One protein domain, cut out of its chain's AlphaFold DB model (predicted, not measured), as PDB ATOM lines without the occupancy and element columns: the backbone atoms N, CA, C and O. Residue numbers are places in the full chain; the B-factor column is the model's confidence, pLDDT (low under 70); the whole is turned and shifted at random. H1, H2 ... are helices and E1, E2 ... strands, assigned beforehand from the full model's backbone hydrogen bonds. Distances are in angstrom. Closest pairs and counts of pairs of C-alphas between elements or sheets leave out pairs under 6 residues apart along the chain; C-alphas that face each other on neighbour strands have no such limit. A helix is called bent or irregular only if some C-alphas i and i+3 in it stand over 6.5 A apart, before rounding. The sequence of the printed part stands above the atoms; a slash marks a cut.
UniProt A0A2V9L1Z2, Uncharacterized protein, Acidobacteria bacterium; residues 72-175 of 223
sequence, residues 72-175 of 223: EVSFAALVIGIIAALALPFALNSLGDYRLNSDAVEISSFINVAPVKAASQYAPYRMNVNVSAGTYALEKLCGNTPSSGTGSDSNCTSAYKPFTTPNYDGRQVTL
ATOM      1  N   GLU A  72     -17.691 -64.257  25.709       95.19
ATOM      2  CA  GLU A  72     -17.314 -63.008  26.376       95.19
ATOM      3  C   GLU A  72     -16.204 -62.272  25.615       95.19
ATOM      4  O   GLU A  72     -16.316 -61.072  25.361       95.19
ATOM      5  N   VAL A  73     -15.191 -63.005  25.137       96.50
ATOM      6  CA  VAL A  73     -14.123 -62.435  24.300       96.50
ATOM      7  C   VAL A  73     -14.677 -61.925  22.964       96.50
ATOM      8  O   VAL A  73     -14.293 -60.846  22.511       96.50
ATOM      9  N   SER A  74     -15.618 -62.650  22.345       96.25
ATOM     10  CA  SER A  74     -16.247 -62.224  21.085       96.25
ATOM     11  C   SER A  74     -17.067 -60.937  21.239       96.25
ATOM     12  O   SER A  74     -16.984 -60.041  20.397       96.25
ATOM     13  N   PHE A  75     -17.798 -60.796  22.350       97.69
ATOM     14  CA  PHE A  75     -18.575 -59.596  22.647       97.69
ATOM     15  C   PHE A  75     -17.668 -58.404  22.972       97.69
ATOM     16  O   PHE A  75     -17.885 -57.307  22.457       97.69
ATOM     17  N   ALA A  76     -16.601 -58.615  23.750       97.31
ATOM     18  CA  ALA A  76     -15.608 -57.577  24.022       97.31
ATOM     19  C   ALA A  76     -14.948 -57.066  22.729       97.31
ATOM     20  O   ALA A  76     -14.839 -55.854  22.529       97.31
ATOM     21  N   ALA A  77     -14.575 -57.969  21.816       97.50
ATOM     22  CA  ALA A  77     -14.019 -57.601  20.515       97.50
ATOM     23  C   ALA A  77     -15.009 -56.773  19.672       97.50
ATOM     24  O   ALA A  77     -14.614 -55.781  19.057       97.50
ATOM     25  N   LEU A  78     -16.298 -57.133  19.691       98.31
ATOM     26  CA  LEU A  78     -17.358 -56.399  18.994       98.31
ATOM     27  C   LEU A  78     -17.515 -54.969  19.538       98.31
ATOM     28  O   LEU A  78     -17.567 -54.016  18.759       98.31
ATOM     29  N   VAL A  79     -17.524 -54.796  20.863       98.44
ATOM     30  CA  VAL A  79     -17.640 -53.472  21.497       98.44
ATOM     31  C   VAL A  79     -16.417 -52.600  21.193       98.44
ATOM     32  O   VAL A  79     -16.572 -51.436  20.821       98.44
ATOM     33  N   ILE A  80     -15.202 -53.159  21.275       98.19
ATOM     34  CA  ILE A  80     -13.966 -52.441  20.920       98.19
ATOM     35  C   ILE A  80     -13.993 -52.017  19.446       98.19
ATOM     36  O   ILE A  80     -13.608 -50.891  19.133       98.19
ATOM     37  N   GLY A  81     -14.496 -52.873  18.552       98.44
ATOM     38  CA  GLY A  81     -14.653 -52.558  17.132       98.44
ATOM     39  C   GLY A  81     -15.549 -51.342  16.886       98.44
ATOM     40  O   GLY A  81     -15.176 -50.449  16.124       98.44
ATOM     41  N   ILE A  82     -16.690 -51.256  17.578       98.31
ATOM     42  CA  ILE A  82     -17.601 -50.106  17.473       98.31
ATOM     43  C   ILE A  82     -16.926 -48.825  17.981       98.31
ATOM     44  O   ILE A  82     -16.977 -47.793  17.310       98.31
ATOM     45  N   ILE A  83     -16.256 -48.881  19.136       98.31
ATOM     46  CA  ILE A  83     -15.567 -47.712  19.705       98.31
ATOM     47  C   ILE A  83     -14.444 -47.243  18.769       98.31
ATOM     48  O   ILE A  83     -14.320 -46.046  18.507       98.31
ATOM     49  N   ALA A  84     -13.660 -48.172  18.217       98.12
ATOM     50  CA  ALA A  84     -12.591 -47.859  17.274       98.12
ATOM     51  C   ALA A  84     -13.130 -47.206  15.990       98.12
ATOM     52  O   ALA A  84     -12.559 -46.218  15.527       98.12
ATOM     53  N   ALA A  85     -14.252 -47.699  15.454       97.69
ATOM     54  CA  ALA A  85     -14.890 -47.132  14.268       97.69
ATOM     55  C   ALA A  85     -15.338 -45.675  14.479       97.69
ATOM     56  O   ALA A  85     -15.202 -44.855  13.571       97.69
ATOM     57  N   LEU A  86     -15.815 -45.331  15.681       97.81
ATOM     58  CA  LEU A  86     -16.199 -43.958  16.022       97.81
ATOM     59  C   LEU A  86     -14.989 -43.064  16.318       97.81
ATOM     60  O   LEU A  86     -15.016 -41.886  15.976       97.81
ATOM     61  N   ALA A  87     -13.923 -43.595  16.923       97.06
ATOM     62  CA  ALA A  87     -12.734 -42.822  17.287       97.06
ATOM     63  C   ALA A  87     -11.838 -42.468  16.083       97.06
ATOM     64  O   ALA A  87     -11.220 -41.401  16.059       97.06
ATOM     65  N   LEU A  88     -11.775 -43.343  15.073       97.00
ATOM     66  CA  LEU A  88     -10.910 -43.174  13.902       97.00
ATOM     67  C   LEU A  88     -11.111 -41.840  13.148       97.00
ATOM     68  O   LEU A  88     -10.113 -41.152  12.913       97.00
ATOM     69  N   PRO A  89     -12.339 -41.416  12.779       94.00
ATOM     70  CA  PRO A  89     -12.525 -40.154  12.063       94.00
ATOM     71  C   PRO A  89     -12.084 -38.934  12.888       94.00
ATOM     72  O   PRO A  89     -11.539 -37.987  12.323       94.00
ATOM     73  N   PHE A  90     -12.249 -38.958  14.218       94.81
ATOM     74  CA  PHE A  90     -11.776 -37.868  15.079       94.81
ATOM     75  C   PHE A  90     -10.252 -37.756  15.065       94.81
ATOM     76  O   PHE A  90      -9.725 -36.658  14.884       94.81
ATOM     77  N   ALA A  91      -9.544 -38.882  15.178       93.69
ATOM     78  CA  ALA A  91      -8.083 -38.897  15.143       93.69
ATOM     79  C   ALA A  91      -7.526 -38.379  13.804       93.69
ATOM     80  O   ALA A  91      -6.565 -37.608  13.788       93.69
ATOM     81  N   LEU A  92      -8.153 -38.756  12.682       92.31
ATOM     82  CA  LEU A  92      -7.752 -38.291  11.350       92.31
ATOM     83  C   LEU A  92      -7.946 -36.779  11.178       92.31
ATOM     84  O   LEU A  92      -7.071 -36.113  10.622       92.31
ATOM     85  N   ASN A  93      -9.042 -36.226  11.698       91.38
ATOM     86  CA  ASN A  93      -9.297 -34.787  11.638       91.38
ATOM     87  C   ASN A  93      -8.288 -33.992  12.482       91.38
ATOM     88  O   ASN A  93      -7.746 -32.995  12.006       91.38
ATOM     89  N   SER A  94      -7.951 -34.466  13.688       91.94
ATOM     90  CA  SER A  94      -6.972 -33.788  14.550       91.94
ATOM     91  C   SER A  94      -5.573 -33.715  13.929       91.94
ATOM     92  O   SER A  94      -4.874 -32.717  14.099       91.94
ATOM     93  N   LEU A  95      -5.153 -34.733  13.169       90.81
ATOM     94  CA  LEU A  95      -3.862 -34.713  12.466       90.81
ATOM     95  C   LEU A  95      -3.769 -33.580  11.429       90.81
ATOM     96  O   LEU A  95      -2.681 -33.038  11.222       90.81
ATOM     97  N   GLY A  96      -4.888 -33.203  10.802       87.44
ATOM     98  CA  GLY A  96      -4.947 -32.073   9.875       87.44
ATOM     99  C   GLY A  96      -4.618 -30.747  10.561       87.44
ATOM    100  O   GLY A  96      -3.750 -30.003  10.096       87.44
ATOM    101  N   ASP A  97      -5.236 -30.499  11.714       88.69
ATOM    102  CA  ASP A  97      -5.033 -29.273  12.492       88.69
ATOM    103  C   ASP A  97      -3.597 -29.152  13.014       88.69
ATOM    104  O   ASP A  97      -2.995 -28.075  12.960       88.69
ATOM    105  N   TYR A  98      -2.995 -30.264  13.453       91.00
ATOM    106  CA  TYR A  98      -1.595 -30.271  13.887       91.00
ATOM    107  C   TYR A  98      -0.629 -29.888  12.762       91.00
ATOM    108  O   TYR A  98       0.312 -29.126  13.001       91.00
ATOM    109  N   ARG A  99      -0.858 -30.379  11.536       87.12
ATOM    110  CA  ARG A  99      -0.022 -30.035  10.374       87.12
ATOM    111  C   ARG A  99      -0.145 -28.552  10.026       87.12
ATOM    112  O   ARG A  99       0.872 -27.881   9.883       87.12
ATOM    113  N   LEU A 100      -1.369 -28.022   9.987       87.12
ATOM    114  CA  LEU A 100      -1.612 -26.598   9.730       87.12
ATOM    115  C   LEU A 100      -0.954 -25.697  10.783       87.12
ATOM    116  O   LEU A 100      -0.349 -24.681  10.441       87.12
ATOM    117  N   ASN A 101      -1.026 -26.080  12.059       92.44
ATOM    118  CA  ASN A 101      -0.390 -25.327  13.134       92.44
ATOM    119  C   ASN A 101       1.145 -25.373  13.044       92.44
ATOM    120  O   ASN A 101       1.807 -24.356  13.245       92.44
ATOM    121  N   SER A 102       1.719 -26.528  12.696       90.19
ATOM    122  CA  SER A 102       3.166 -26.660  12.488       90.19
ATOM    123  C   SER A 102       3.669 -25.737  11.371       90.19
ATOM    124  O   SER A 102       4.641 -25.006  11.569       90.19
ATOM    125  N   ASP A 103       2.979 -25.713  10.227       87.31
ATOM    126  CA  ASP A 103       3.329 -24.849   9.091       87.31
ATOM    127  C   ASP A 103       3.207 -23.353   9.458       87.31
ATOM    128  O   ASP A 103       4.056 -22.535   9.090       87.31
ATOM    129  N   ALA A 104       2.191 -22.979  10.244       90.38
ATOM    130  CA  ALA A 104       2.004 -21.602  10.705       90.38
ATOM    131  C   ALA A 104       3.132 -21.128  11.643       90.38
ATOM    132  O   ALA A 104       3.588 -19.980  11.541       90.38
ATOM    133  N   VAL A 105       3.611 -21.998  12.541       93.25
ATOM    134  CA  VAL A 105       4.758 -21.698  13.416       93.25
ATOM    135  C   VAL A 105       6.025 -21.488  12.588       93.25
ATOM    136  O   VAL A 105       6.787 -20.553  12.856       93.25
ATOM    137  N   GLU A 106       6.232 -22.300  11.551       89.56
ATOM    138  CA  GLU A 106       7.390 -22.166  10.670       89.56
ATOM    139  C   GLU A 106       7.376 -20.815   9.937       89.56
ATOM    140  O   GLU A 106       8.339 -20.048  10.048       89.56
ATOM    141  N   ILE A 107       6.262 -20.445   9.293       90.75
ATOM    142  CA  ILE A 107       6.101 -19.145   8.611       90.75
ATOM    143  C   ILE A 107       6.322 -17.977   9.582       90.75
ATOM    144  O   ILE A 107       7.007 -17.003   9.255       90.75
ATOM    145  N   SER A 108       5.795 -18.084  10.802       93.50
ATOM    146  CA  SER A 108       5.968 -17.055  11.834       93.50
ATOM    147  C   SER A 108       7.444 -16.837  12.181       93.50
ATOM    148  O   SER A 108       7.885 -15.702  12.372       93.50
ATOM    149  N   SER A 109       8.244 -17.907  12.214       91.25
ATOM    150  CA  SER A 109       9.688 -17.802  12.442       91.25
ATOM    151  C   SER A 109      10.398 -17.036  11.315       91.25
ATOM    152  O   SER A 109      11.251 -16.188  11.591       91.25
ATOM    153  N   PHE A 110       9.990 -17.239  10.056       89.38
ATOM    154  CA  PHE A 110      10.556 -16.536   8.903       89.38
ATOM    155  C   PHE A 110      10.246 -15.040   8.917       89.38
ATOM    156  O   PHE A 110      11.147 -14.230   8.683       89.38
ATOM    157  N   ILE A 111       9.009 -14.663   9.246       92.00
ATOM    158  CA  ILE A 111       8.600 -13.253   9.348       92.00
ATOM    159  C   ILE A 111       9.403 -12.532  10.436       92.00
ATOM    160  O   ILE A 111       9.812 -11.392  10.240       92.00
ATOM    161  N   ASN A 112       9.699 -13.203  11.551       93.69
ATOM    162  CA  ASN A 112      10.484 -12.619  12.639       93.69
ATOM    163  C   ASN A 112      11.970 -12.429  12.284       93.69
ATOM    164  O   ASN A 112      12.612 -11.498  12.773       93.69
ATOM    165  N   VAL A 113      12.530 -13.283  11.422       91.12
ATOM    166  CA  VAL A 113      13.936 -13.190  10.982       91.12
ATOM    167  C   VAL A 113      14.114 -12.221   9.807       91.12
ATOM    168  O   VAL A 113      15.167 -11.589   9.685       91.12
ATOM    169  N   ALA A 114      13.091 -12.052   8.967       91.75
ATOM    170  CA  ALA A 114      13.113 -11.158   7.810       91.75
ATOM    171  C   ALA A 114      13.578  -9.714   8.115       91.75
ATOM    172  O   ALA A 114      14.483  -9.250   7.421       91.75
ATOM    173  N   PRO A 115      13.078  -8.995   9.145       93.06
ATOM    174  CA  PRO A 115      13.523  -7.628   9.427       93.06
ATOM    175  C   PRO A 115      14.978  -7.563   9.906       93.06
ATOM    176  O   PRO A 115      15.690  -6.616   9.584       93.06
ATOM    177  N   VAL A 116      15.458  -8.583  10.628       94.06
ATOM    178  CA  VAL A 116      16.861  -8.657  11.075       94.06
ATOM    179  C   VAL A 116      17.798  -8.829   9.878       94.06
ATOM    180  O   VAL A 116      18.856  -8.201   9.816       94.06
ATOM    181  N   LYS A 117      17.396  -9.644   8.897       90.56
ATOM    182  CA  LYS A 117      18.116  -9.800   7.626       90.56
ATOM    183  C   LYS A 117      18.049  -8.540   6.762       90.56
ATOM    184  O   LYS A 117      19.070  -8.117   6.227       90.56
ATOM    185  N   ALA A 118      16.877  -7.911   6.682       90.94
ATOM    186  CA  ALA A 118      16.688  -6.655   5.964       90.94
ATOM    187  C   ALA A 118      17.616  -5.555   6.494       90.94
ATOM    188  O   ALA A 118      18.286  -4.875   5.717       90.94
ATOM    189  N   ALA A 119      17.719  -5.444   7.821       92.38
ATOM    190  CA  ALA A 119      18.598  -4.490   8.481       92.38
ATOM    191  C   ALA A 119      20.091  -4.799   8.272       92.38
ATOM    192  O   ALA A 119      20.877  -3.872   8.109       92.38
ATOM    193  N   SER A 120      20.500  -6.074   8.265       91.88
ATOM    194  CA  SER A 120      21.920  -6.441   8.133       91.88
ATOM    195  C   SER A 120      22.460  -6.312   6.710       91.88
ATOM    196  O   SER A 120      23.645  -6.038   6.533       91.88
ATOM    197  N   GLN A 121      21.606  -6.493   5.699       88.50
ATOM    198  CA  GLN A 121      21.988  -6.382   4.288       88.50
ATOM    199  C   GLN A 121      21.600  -5.047   3.647       88.50
ATOM    200  O   GLN A 121      21.856  -4.868   2.457       88.50
ATOM    201  N   TYR A 122      20.964  -4.141   4.400       88.62
ATOM    202  CA  TYR A 122      20.407  -2.881   3.893       88.62
ATOM    203  C   TYR A 122      19.535  -3.076   2.641       88.62
ATOM    204  O   TYR A 122      19.571  -2.281   1.703       88.62
ATOM    205  N   ALA A 123      18.761  -4.162   2.615       88.31
ATOM    206  CA  ALA A 123      17.959  -4.547   1.463       88.31
ATOM    207  C   ALA A 123      16.542  -4.955   1.886       88.31
ATOM    208  O   ALA A 123      16.385  -5.649   2.891       88.31
ATOM    209  N   PRO A 124      15.504  -4.553   1.136       91.56
ATOM    210  CA  PRO A 124      14.143  -4.977   1.403       91.56
ATOM    211  C   PRO A 124      13.941  -6.456   1.060       91.56
ATOM    212  O   PRO A 124      14.512  -6.978   0.104       91.56
ATOM    213  N   TYR A 125      13.082  -7.113   1.835       92.62
ATOM    214  CA  TYR A 125      12.678  -8.502   1.638       92.62
ATOM    215  C   TYR A 125      11.161  -8.590   1.497       92.62
ATOM    216  O   TYR A 125      10.435  -7.847   2.154       92.62
ATOM    217  N   ARG A 126      10.686  -9.532   0.680       91.19
ATOM    218  CA  ARG A 126       9.273  -9.919   0.594       91.19
ATOM    219  C   ARG A 126       9.149 -11.411   0.803       91.19
ATOM    220  O   ARG A 126      10.009 -12.185   0.389       91.19
ATOM    221  N   MET A 127       8.042 -11.812   1.402       91.31
ATOM    222  CA  MET A 127       7.647 -13.207   1.457       91.31
ATOM    223  C   MET A 127       6.710 -13.481   0.285       91.31
ATOM    224  O   MET A 127       5.666 -12.845   0.173       91.31
ATOM    225  N   ASN A 128       7.095 -14.399  -0.598       91.06
ATOM    226  CA  ASN A 128       6.224 -14.887  -1.656       91.06
ATOM    227  C   ASN A 128       5.604 -16.208  -1.195       91.06
ATOM    228  O   ASN A 128       6.331 -17.168  -0.936       91.06
ATOM    229  N   VAL A 129       4.278 -16.235  -1.062       90.88
ATOM    230  CA  VAL A 129       3.515 -17.425  -0.674       90.88
ATOM    231  C   VAL A 129       2.725 -17.889  -1.885       90.88
ATOM    232  O   VAL A 129       1.757 -17.252  -2.295       90.88
ATOM    233  N   ASN A 130       3.130 -19.018  -2.452       90.12
ATOM    234  CA  ASN A 130       2.408 -19.657  -3.530       90.12
ATOM    235  C   ASN A 130       1.470 -20.723  -2.950       90.12
ATOM    236  O   ASN A 130       1.867 -21.855  -2.673       90.12
ATOM    237  N   VAL A 131       0.197 -20.356  -2.793       85.19
ATOM    238  CA  VAL A 131      -0.834 -21.251  -2.252       85.19
ATOM    239  C   VAL A 131      -1.179 -22.374  -3.231       85.19
ATOM    240  O   VAL A 131      -1.597 -23.433  -2.785       85.19
ATOM    241  N   SER A 132      -1.007 -22.218  -4.549       86.06
ATOM    242  CA  SER A 132      -1.295 -23.304  -5.501       86.06
ATOM    243  C   SER A 132      -0.200 -24.371  -5.484       86.06
ATOM    244  O   SER A 132      -0.520 -25.555  -5.417       86.06
ATOM    245  N   ALA A 133       1.069 -23.965  -5.419       83.62
ATOM    246  CA  ALA A 133       2.209 -24.871  -5.279       83.62
ATOM    247  C   ALA A 133       2.438 -25.349  -3.835       83.62
ATOM    248  O   ALA A 133       3.185 -26.299  -3.616       83.62
ATOM    249  N   GLY A 134       1.815 -24.697  -2.846       83.94
ATOM    250  CA  GLY A 134       2.089 -24.953  -1.436       83.94
ATOM    251  C   GLY A 134       3.547 -24.654  -1.094       83.94
ATOM    252  O   GLY A 134       4.182 -25.430  -0.398       83.94
ATOM    253  N   THR A 135       4.120 -23.577  -1.622       88.06
ATOM    254  CA  THR A 135       5.508 -23.191  -1.341       88.06
ATOM    255  C   THR A 135       5.553 -21.771  -0.817       88.06
ATOM    256  O   THR A 135       4.742 -20.925  -1.195       88.06
ATOM    257  N   TYR A 136       6.515 -21.492   0.052       90.06
ATOM    258  CA  TYR A 136       6.819 -20.125   0.444       90.06
ATOM    259  C   TYR A 136       8.324 -19.889   0.396       90.06
ATOM    260  O   TYR A 136       9.141 -20.790   0.614       90.06
ATOM    261  N   ALA A 137       8.700 -18.661   0.059       91.12
ATOM    262  CA  ALA A 137      10.092 -18.268  -0.033       91.12
ATOM    263  C   ALA A 137      10.273 -16.799   0.347       91.12
ATOM    264  O   ALA A 137       9.450 -15.945   0.010       91.12
ATOM    265  N   LEU A 138      11.377 -16.508   1.035       91.25
ATOM    266  CA  LEU A 138      11.800 -15.144   1.312       91.25
ATOM    267  C   LEU A 138      12.709 -14.674   0.175       91.25
ATOM    268  O   LEU A 138      13.800 -15.206  -0.034       91.25
ATOM    269  N   GLU A 139      12.235 -13.692  -0.575       91.62
ATOM    270  CA  GLU A 139      12.935 -13.120  -1.715       91.62
ATOM    271  C   GLU A 139      13.516 -11.765  -1.320       91.62
ATOM    272  O   GLU A 139      12.842 -10.931  -0.705       91.62
ATOM    273  N   LYS A 140      14.781 -11.548  -1.673       90.75
ATOM    274  CA  LYS A 140      15.418 -10.237  -1.578       90.75
ATOM    275  C   LYS A 140      14.932  -9.379  -2.745       90.75
ATOM    276  O   LYS A 140      14.903  -9.867  -3.866       90.75
ATOM    277  N   LEU A 141      14.574  -8.118  -2.515       91.44
ATOM    278  CA  LEU A 141      14.231  -7.177  -3.588       91.44
ATOM    279  C   LEU A 141      15.390  -6.214  -3.851       91.44
ATOM    280  O   LEU A 141      16.331  -6.104  -3.058       91.44
ATOM    281  N   CYS A 142      15.289  -5.480  -4.956       89.00
ATOM    282  CA  CYS A 142      16.160  -4.354  -5.245       89.00
ATOM    283  C   CYS A 142      16.073  -3.313  -4.111       89.00
ATOM    284  O   CYS A 142      14.982  -2.886  -3.716       89.00
ATOM    285  N   GLY A 143      17.233  -2.935  -3.566       82.25
ATOM    286  CA  GLY A 143      17.355  -1.903  -2.534       82.25
ATOM    287  C   GLY A 143      17.193  -0.483  -3.078       82.25
ATOM    288  O   GLY A 143      17.002  -0.279  -4.273       82.25
ATOM    289  N   ASN A 144      17.297   0.509  -2.189       70.38
ATOM    290  CA  ASN A 144      17.201   1.930  -2.556       70.38
ATOM    291  C   ASN A 144      18.439   2.461  -3.290       70.38
ATOM    292  O   ASN A 144      18.405   3.574  -3.805       70.38
ATOM    293  N   THR A 145      19.537   1.707  -3.330       60.22
ATOM    294  CA  THR A 145      20.700   2.058  -4.143       60.22
ATOM    295  C   THR A 145      20.510   1.463  -5.534       60.22
ATOM    296  O   THR A 145      20.612   0.236  -5.648       60.22
ATOM    297  N   PRO A 146      20.229   2.276  -6.575       59.72
ATOM    298  CA  PRO A 146      20.291   1.809  -7.950       59.72
ATOM    299  C   PRO A 146      21.694   1.255  -8.145       59.72
ATOM    300  O   PRO A 146      22.691   1.970  -8.056       59.72
ATOM    301  N   SER A 147      21.768  -0.064  -8.267       56.28
ATOM    302  CA  SER A 147      23.029  -0.746  -8.450       56.28
ATOM    303  C   SER A 147      23.478  -0.369  -9.860       56.28
ATOM    304  O   SER A 147      22.929  -0.839 -10.847       56.28
ATOM    305  N   SER A 148      24.392   0.590  -9.960       56.25
ATOM    306  CA  SER A 148      25.038   1.002 -11.210       56.25
ATOM    307  C   SER A 148      26.374   0.276 -11.421       56.25
ATOM    308  O   SER A 148      27.161   0.650 -12.284       56.25
ATOM    309  N   GLY A 149      26.647  -0.777 -10.637       59.84
ATOM    310  CA  GLY A 149      27.848  -1.606 -10.754       59.84
ATOM    311  C   GLY A 149      27.688  -2.799 -11.705       59.84
ATOM    312  O   GLY A 149      26.583  -3.271 -11.972       59.84
ATOM    313  N   THR A 150      28.801  -3.349 -12.183       46.47
ATOM    314  CA  THR A 150      28.852  -4.652 -12.871       46.47
ATOM    315  C   THR A 150      28.279  -5.754 -11.971       46.47
ATOM    316  O   THR A 150      28.831  -6.029 -10.908       46.47
ATOM    317  N   GLY A 151      27.163  -6.367 -12.384       61.50
ATOM    318  CA  GLY A 151      26.404  -7.359 -11.600       61.50
ATOM    319  C   GLY A 151      24.999  -6.914 -11.175       61.50
ATOM    320  O   GLY A 151      24.332  -7.623 -10.423       61.50
ATOM    321  N   SER A 152      24.550  -5.749 -11.641       71.81
ATOM    322  CA  SER A 152      23.223  -5.199 -11.351       71.81
ATOM    323  C   SER A 152      22.174  -5.756 -12.307       71.81
ATOM    324  O   SER A 152      22.356  -5.720 -13.520       71.81
ATOM    325  N   ASP A 153      21.082  -6.280 -11.759       80.38
ATOM    326  CA  ASP A 153      19.951  -6.788 -12.535       80.38
ATOM    327  C   ASP A 153      19.217  -5.627 -13.227       80.38
ATOM    328  O   ASP A 153      18.940  -4.602 -12.597       80.38
ATOM    329  N   SER A 154      18.880  -5.785 -14.510       86.00
ATOM    330  CA  SER A 154      18.173  -4.773 -15.306       86.00
ATOM    331  C   SER A 154      16.813  -4.390 -14.721       86.00
ATOM    332  O   SER A 154      16.330  -3.292 -14.975       86.00
ATOM    333  N   ASN A 155      16.201  -5.261 -13.910       85.50
ATOM    334  CA  ASN A 155      14.918  -4.986 -13.259       85.50
ATOM    335  C   ASN A 155      15.020  -4.080 -12.021       85.50
ATOM    336  O   ASN A 155      13.993  -3.628 -11.507       85.50
ATOM    337  N   CYS A 156      16.228  -3.749 -11.559       85.31
ATOM    338  CA  CYS A 156      16.437  -2.836 -10.437       85.31
ATOM    339  C   CYS A 156      16.396  -1.352 -10.847       85.31
ATOM    340  O   CYS A 156      17.248  -0.564 -10.441       85.31
ATOM    341  N   THR A 157      15.385  -0.953 -11.625       85.75
ATOM    342  CA  THR A 157      15.157   0.447 -12.039       85.75
ATOM    343  C   THR A 157      14.465   1.294 -10.970       85.75
ATOM    344  O   THR A 157      14.501   2.519 -11.026       85.75
ATOM    345  N   SER A 158      13.833   0.654  -9.983       82.62
ATOM    346  CA  SER A 158      13.138   1.295  -8.865       82.62
ATOM    347  C   SER A 158      13.377   0.512  -7.579       82.62
ATOM    348  O   SER A 158      13.544  -0.712  -7.602       82.62
ATOM    349  N   ALA A 159      13.307   1.210  -6.445       81.88
ATOM    350  CA  ALA A 159      13.252   0.579  -5.134       81.88
ATOM    351  C   ALA A 159      12.105  -0.445  -5.077       81.88
ATOM    352  O   ALA A 159      11.035  -0.222  -5.653       81.88
ATOM    353  N   TYR A 160      12.335  -1.562  -4.378       86.69
ATOM    354  CA  TYR A 160      11.349  -2.624  -4.139       86.69
ATOM    355  C   TYR A 160      10.868  -3.376  -5.389       86.69
ATOM    356  O   TYR A 160       9.825  -4.032  -5.353       86.69
ATOM    357  N   LYS A 161      11.604  -3.319  -6.502       88.94
ATOM    358  CA  LYS A 161      11.343  -4.206  -7.642       88.94
ATOM    359  C   LYS A 161      11.948  -5.596  -7.411       88.94
ATOM    360  O   LYS A 161      12.964  -5.716  -6.723       88.94
ATOM    361  N   PRO A 162      11.308  -6.657  -7.923       89.12
ATOM    362  CA  PRO A 162      11.886  -7.991  -7.889       89.12
ATOM    363  C   PRO A 162      13.035  -8.131  -8.886       89.12
ATOM    364  O   PRO A 162      13.056  -7.454  -9.912       89.12
ATOM    365  N   PHE A 163      13.954  -9.046  -8.596       88.44
ATOM    366  CA  PHE A 163      14.995  -9.440  -9.542       88.44
ATOM    367  C   PHE A 163      14.377 -10.202 -10.727       88.44
ATOM    368  O   PHE A 163      13.361 -10.880 -10.574       88.44
ATOM    369  N   THR A 164      14.992 -10.114 -11.909       89.56
ATOM    370  CA  THR A 164      14.638 -10.926 -13.087       89.56
ATOM    371  C   THR A 164      14.765 -12.409 -12.764       89.56
ATOM    372  O   THR A 164      13.896 -13.206 -13.114       89.56
ATOM    373  N   THR A 165      15.831 -12.772 -12.043       87.88
ATOM    374  CA  THR A 165      15.982 -14.103 -11.454       87.88
ATOM    375  C   THR A 165      15.760 -14.000  -9.947       87.88
ATOM    376  O   THR A 165      16.552 -13.334  -9.277       87.88
ATOM    377  N   PRO A 166      14.719 -14.641  -9.388       87.06
ATOM    378  CA  PRO A 166      14.416 -14.546  -7.966       87.06
ATOM    379  C   PRO A 166      15.623 -14.925  -7.100       87.06
ATOM    380  O   PRO A 166      16.155 -16.033  -7.195       87.06
ATOM    381  N   ASN A 167      16.051 -14.004  -6.236       87.31
ATOM    382  CA  ASN A 167      17.153 -14.241  -5.311       87.31
ATOM    383  C   ASN A 167      16.599 -14.631  -3.938       87.31
ATOM    384  O   ASN A 167      16.164 -13.781  -3.152       87.31
ATOM    385  N   TYR A 168      16.592 -15.933  -3.667       89.00
ATOM    386  CA  TYR A 168      16.121 -16.485  -2.403       89.00
ATOM    387  C   TYR A 168      17.244 -16.492  -1.367       89.00
ATOM    388  O   TYR A 168      18.287 -17.120  -1.554       89.00
ATOM    389  N   ASP A 169      17.020 -15.826  -0.235       80.88
ATOM    390  CA  ASP A 169      17.981 -15.766   0.872       80.88
ATOM    391  C   ASP A 169      17.832 -16.981   1.798       80.88
ATOM    392  O   ASP A 169      17.517 -16.878   2.991       80.88
ATOM    393  N   GLY A 170      18.006 -18.161   1.201       77.62
ATOM    394  CA  GLY A 170      17.925 -19.444   1.878       77.62
ATOM    395  C   GLY A 170      17.219 -20.517   1.061       77.62
ATOM    396  O   GLY A 170      17.174 -20.479  -0.165       77.62
ATOM    397  N   ARG A 171      16.696 -21.509   1.779       71.06
ATOM    398  CA  ARG A 171      15.990 -22.665   1.229       71.06
ATOM    399  C   ARG A 171      14.534 -22.290   0.945       71.06
ATOM    400  O   ARG A 171      13.873 -21.726   1.812       71.06
ATOM    401  N   GLN A 172      14.034 -22.634  -0.239       78.19
ATOM    402  CA  GLN A 172      12.592 -22.687  -0.468       78.19
ATOM    403  C   GLN A 172      12.020 -23.861   0.320       78.19
ATOM    404  O   GLN A 172      12.545 -24.978   0.233       78.19
ATOM    405  N   VAL A 173      10.970 -23.611   1.093       76.19
ATOM    406  CA  VAL A 173      10.289 -24.655   1.852       76.19
ATOM    407  C   VAL A 173       8.961 -24.947   1.168       76.19
ATOM    408  O   VAL A 173       8.178 -24.050   0.846       76.19
ATOM    409  N   THR A 174       8.742 -26.226   0.895       77.31
ATOM    410  CA  THR A 174       7.451 -26.742   0.454       77.31
ATOM    411  C   THR A 174       6.628 -27.000   1.705       77.31
ATOM    412  O   THR A 174       7.059 -27.763   2.568       77.31
ATOM    413  N   LEU A 175       5.472 -26.349   1.811       72.50
ATOM    414  CA  LEU A 175       4.469 -26.656   2.822       72.50
ATOM    415  C   LEU A 175       4.112 -28.124   2.686       72.50
ATOM    416  O   LEU A 175       3.927 -28.631   1.572       72.50
TER     417      LEU A 175
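Overview. This is residues 72 to 175 of the 223 residues of an uncharacterized protein of Acidobacteria bacterium (UniProt A0A2V9L1Z2). What does the model look like at first sight? A small two-stranded hairpin, E1 and E2, packs on the last part of one very long helix, H1, whose first part, residues 72 to 98, sticks out as a free arm: the whole spans 85 A along its longest axis, the body without that arm 45 A. Beyond the hairpin the stretch of residues 141 to 175, with no named element, loops out and folds back to E2. What is it made of? The printed part has 104 residues with one named helix and two named strands, in the order H1, E1, E2; the sheet's order is E1 - E2, antiparallel, and the class is mostly helix. How large is it? It is extended, a rod spanning 85 by 24 by 16 A, with a radius of gyration of the C-alphas of 24.0 A.

Along the chain. Where are the strands? E1 is residues 125 to 130, 16.0 A from first to last C-alpha, and begins with C-alpha 125 at (12.678, -8.502, 1.638). E2 is residues 135 to 140, 16.3 A long, and ends with C-alpha 140 at (15.418, -10.237, -1.578). Where is the helix? H1 is residues 72 to 121, 72.4 A from first to last C-alpha, and begins with C-alpha 72 at (-17.314, -63.008, 26.376). It has a kink of 32 degrees near residue 86, and it is only just irregular: C-alphas 112 and 115 are 6.7 A apart.

Arrangement. How do the strands pair? E1 and E2 form a hairpin, antiparallel, with 160 degrees between their directions. N 128 and O 137 are 2.9 A apart and N 130 and O 135 are 2.8 A apart, both within hydrogen-bond range. What else pairs with E2? Residues 135 to 136 of E2 pair antiparallel with residues 173 to 174. Where does H1 come nearest to the strands? The closest C-alphas of H1 and E1 are those of Ala 118 and Tyr 125, 6.2 A apart; those of H1 and E2 are Ala 114 and Leu 138, 7.7 A apart. How complete is the helix backbone? In H1, 40 of 46 O i to N i+4 pairs are within hydrogen-bond range.

Size, cuts and confidence. How far does the printed part reach? The two C-alphas farthest apart are those of Glu 72 and Ser 148, 85.5 A. Without the free residues 72 to 98, the body of 77 residues spans 45 by 26 by 17 A. Is it continuous? The printed part has no cut, and the links H1 to E1 and E1 to E2 are tight, with 3 and 4 residues. Where is confidence low? The mean pLDDT of the printed part is 87.3, and residues 145 to 151 are under 70.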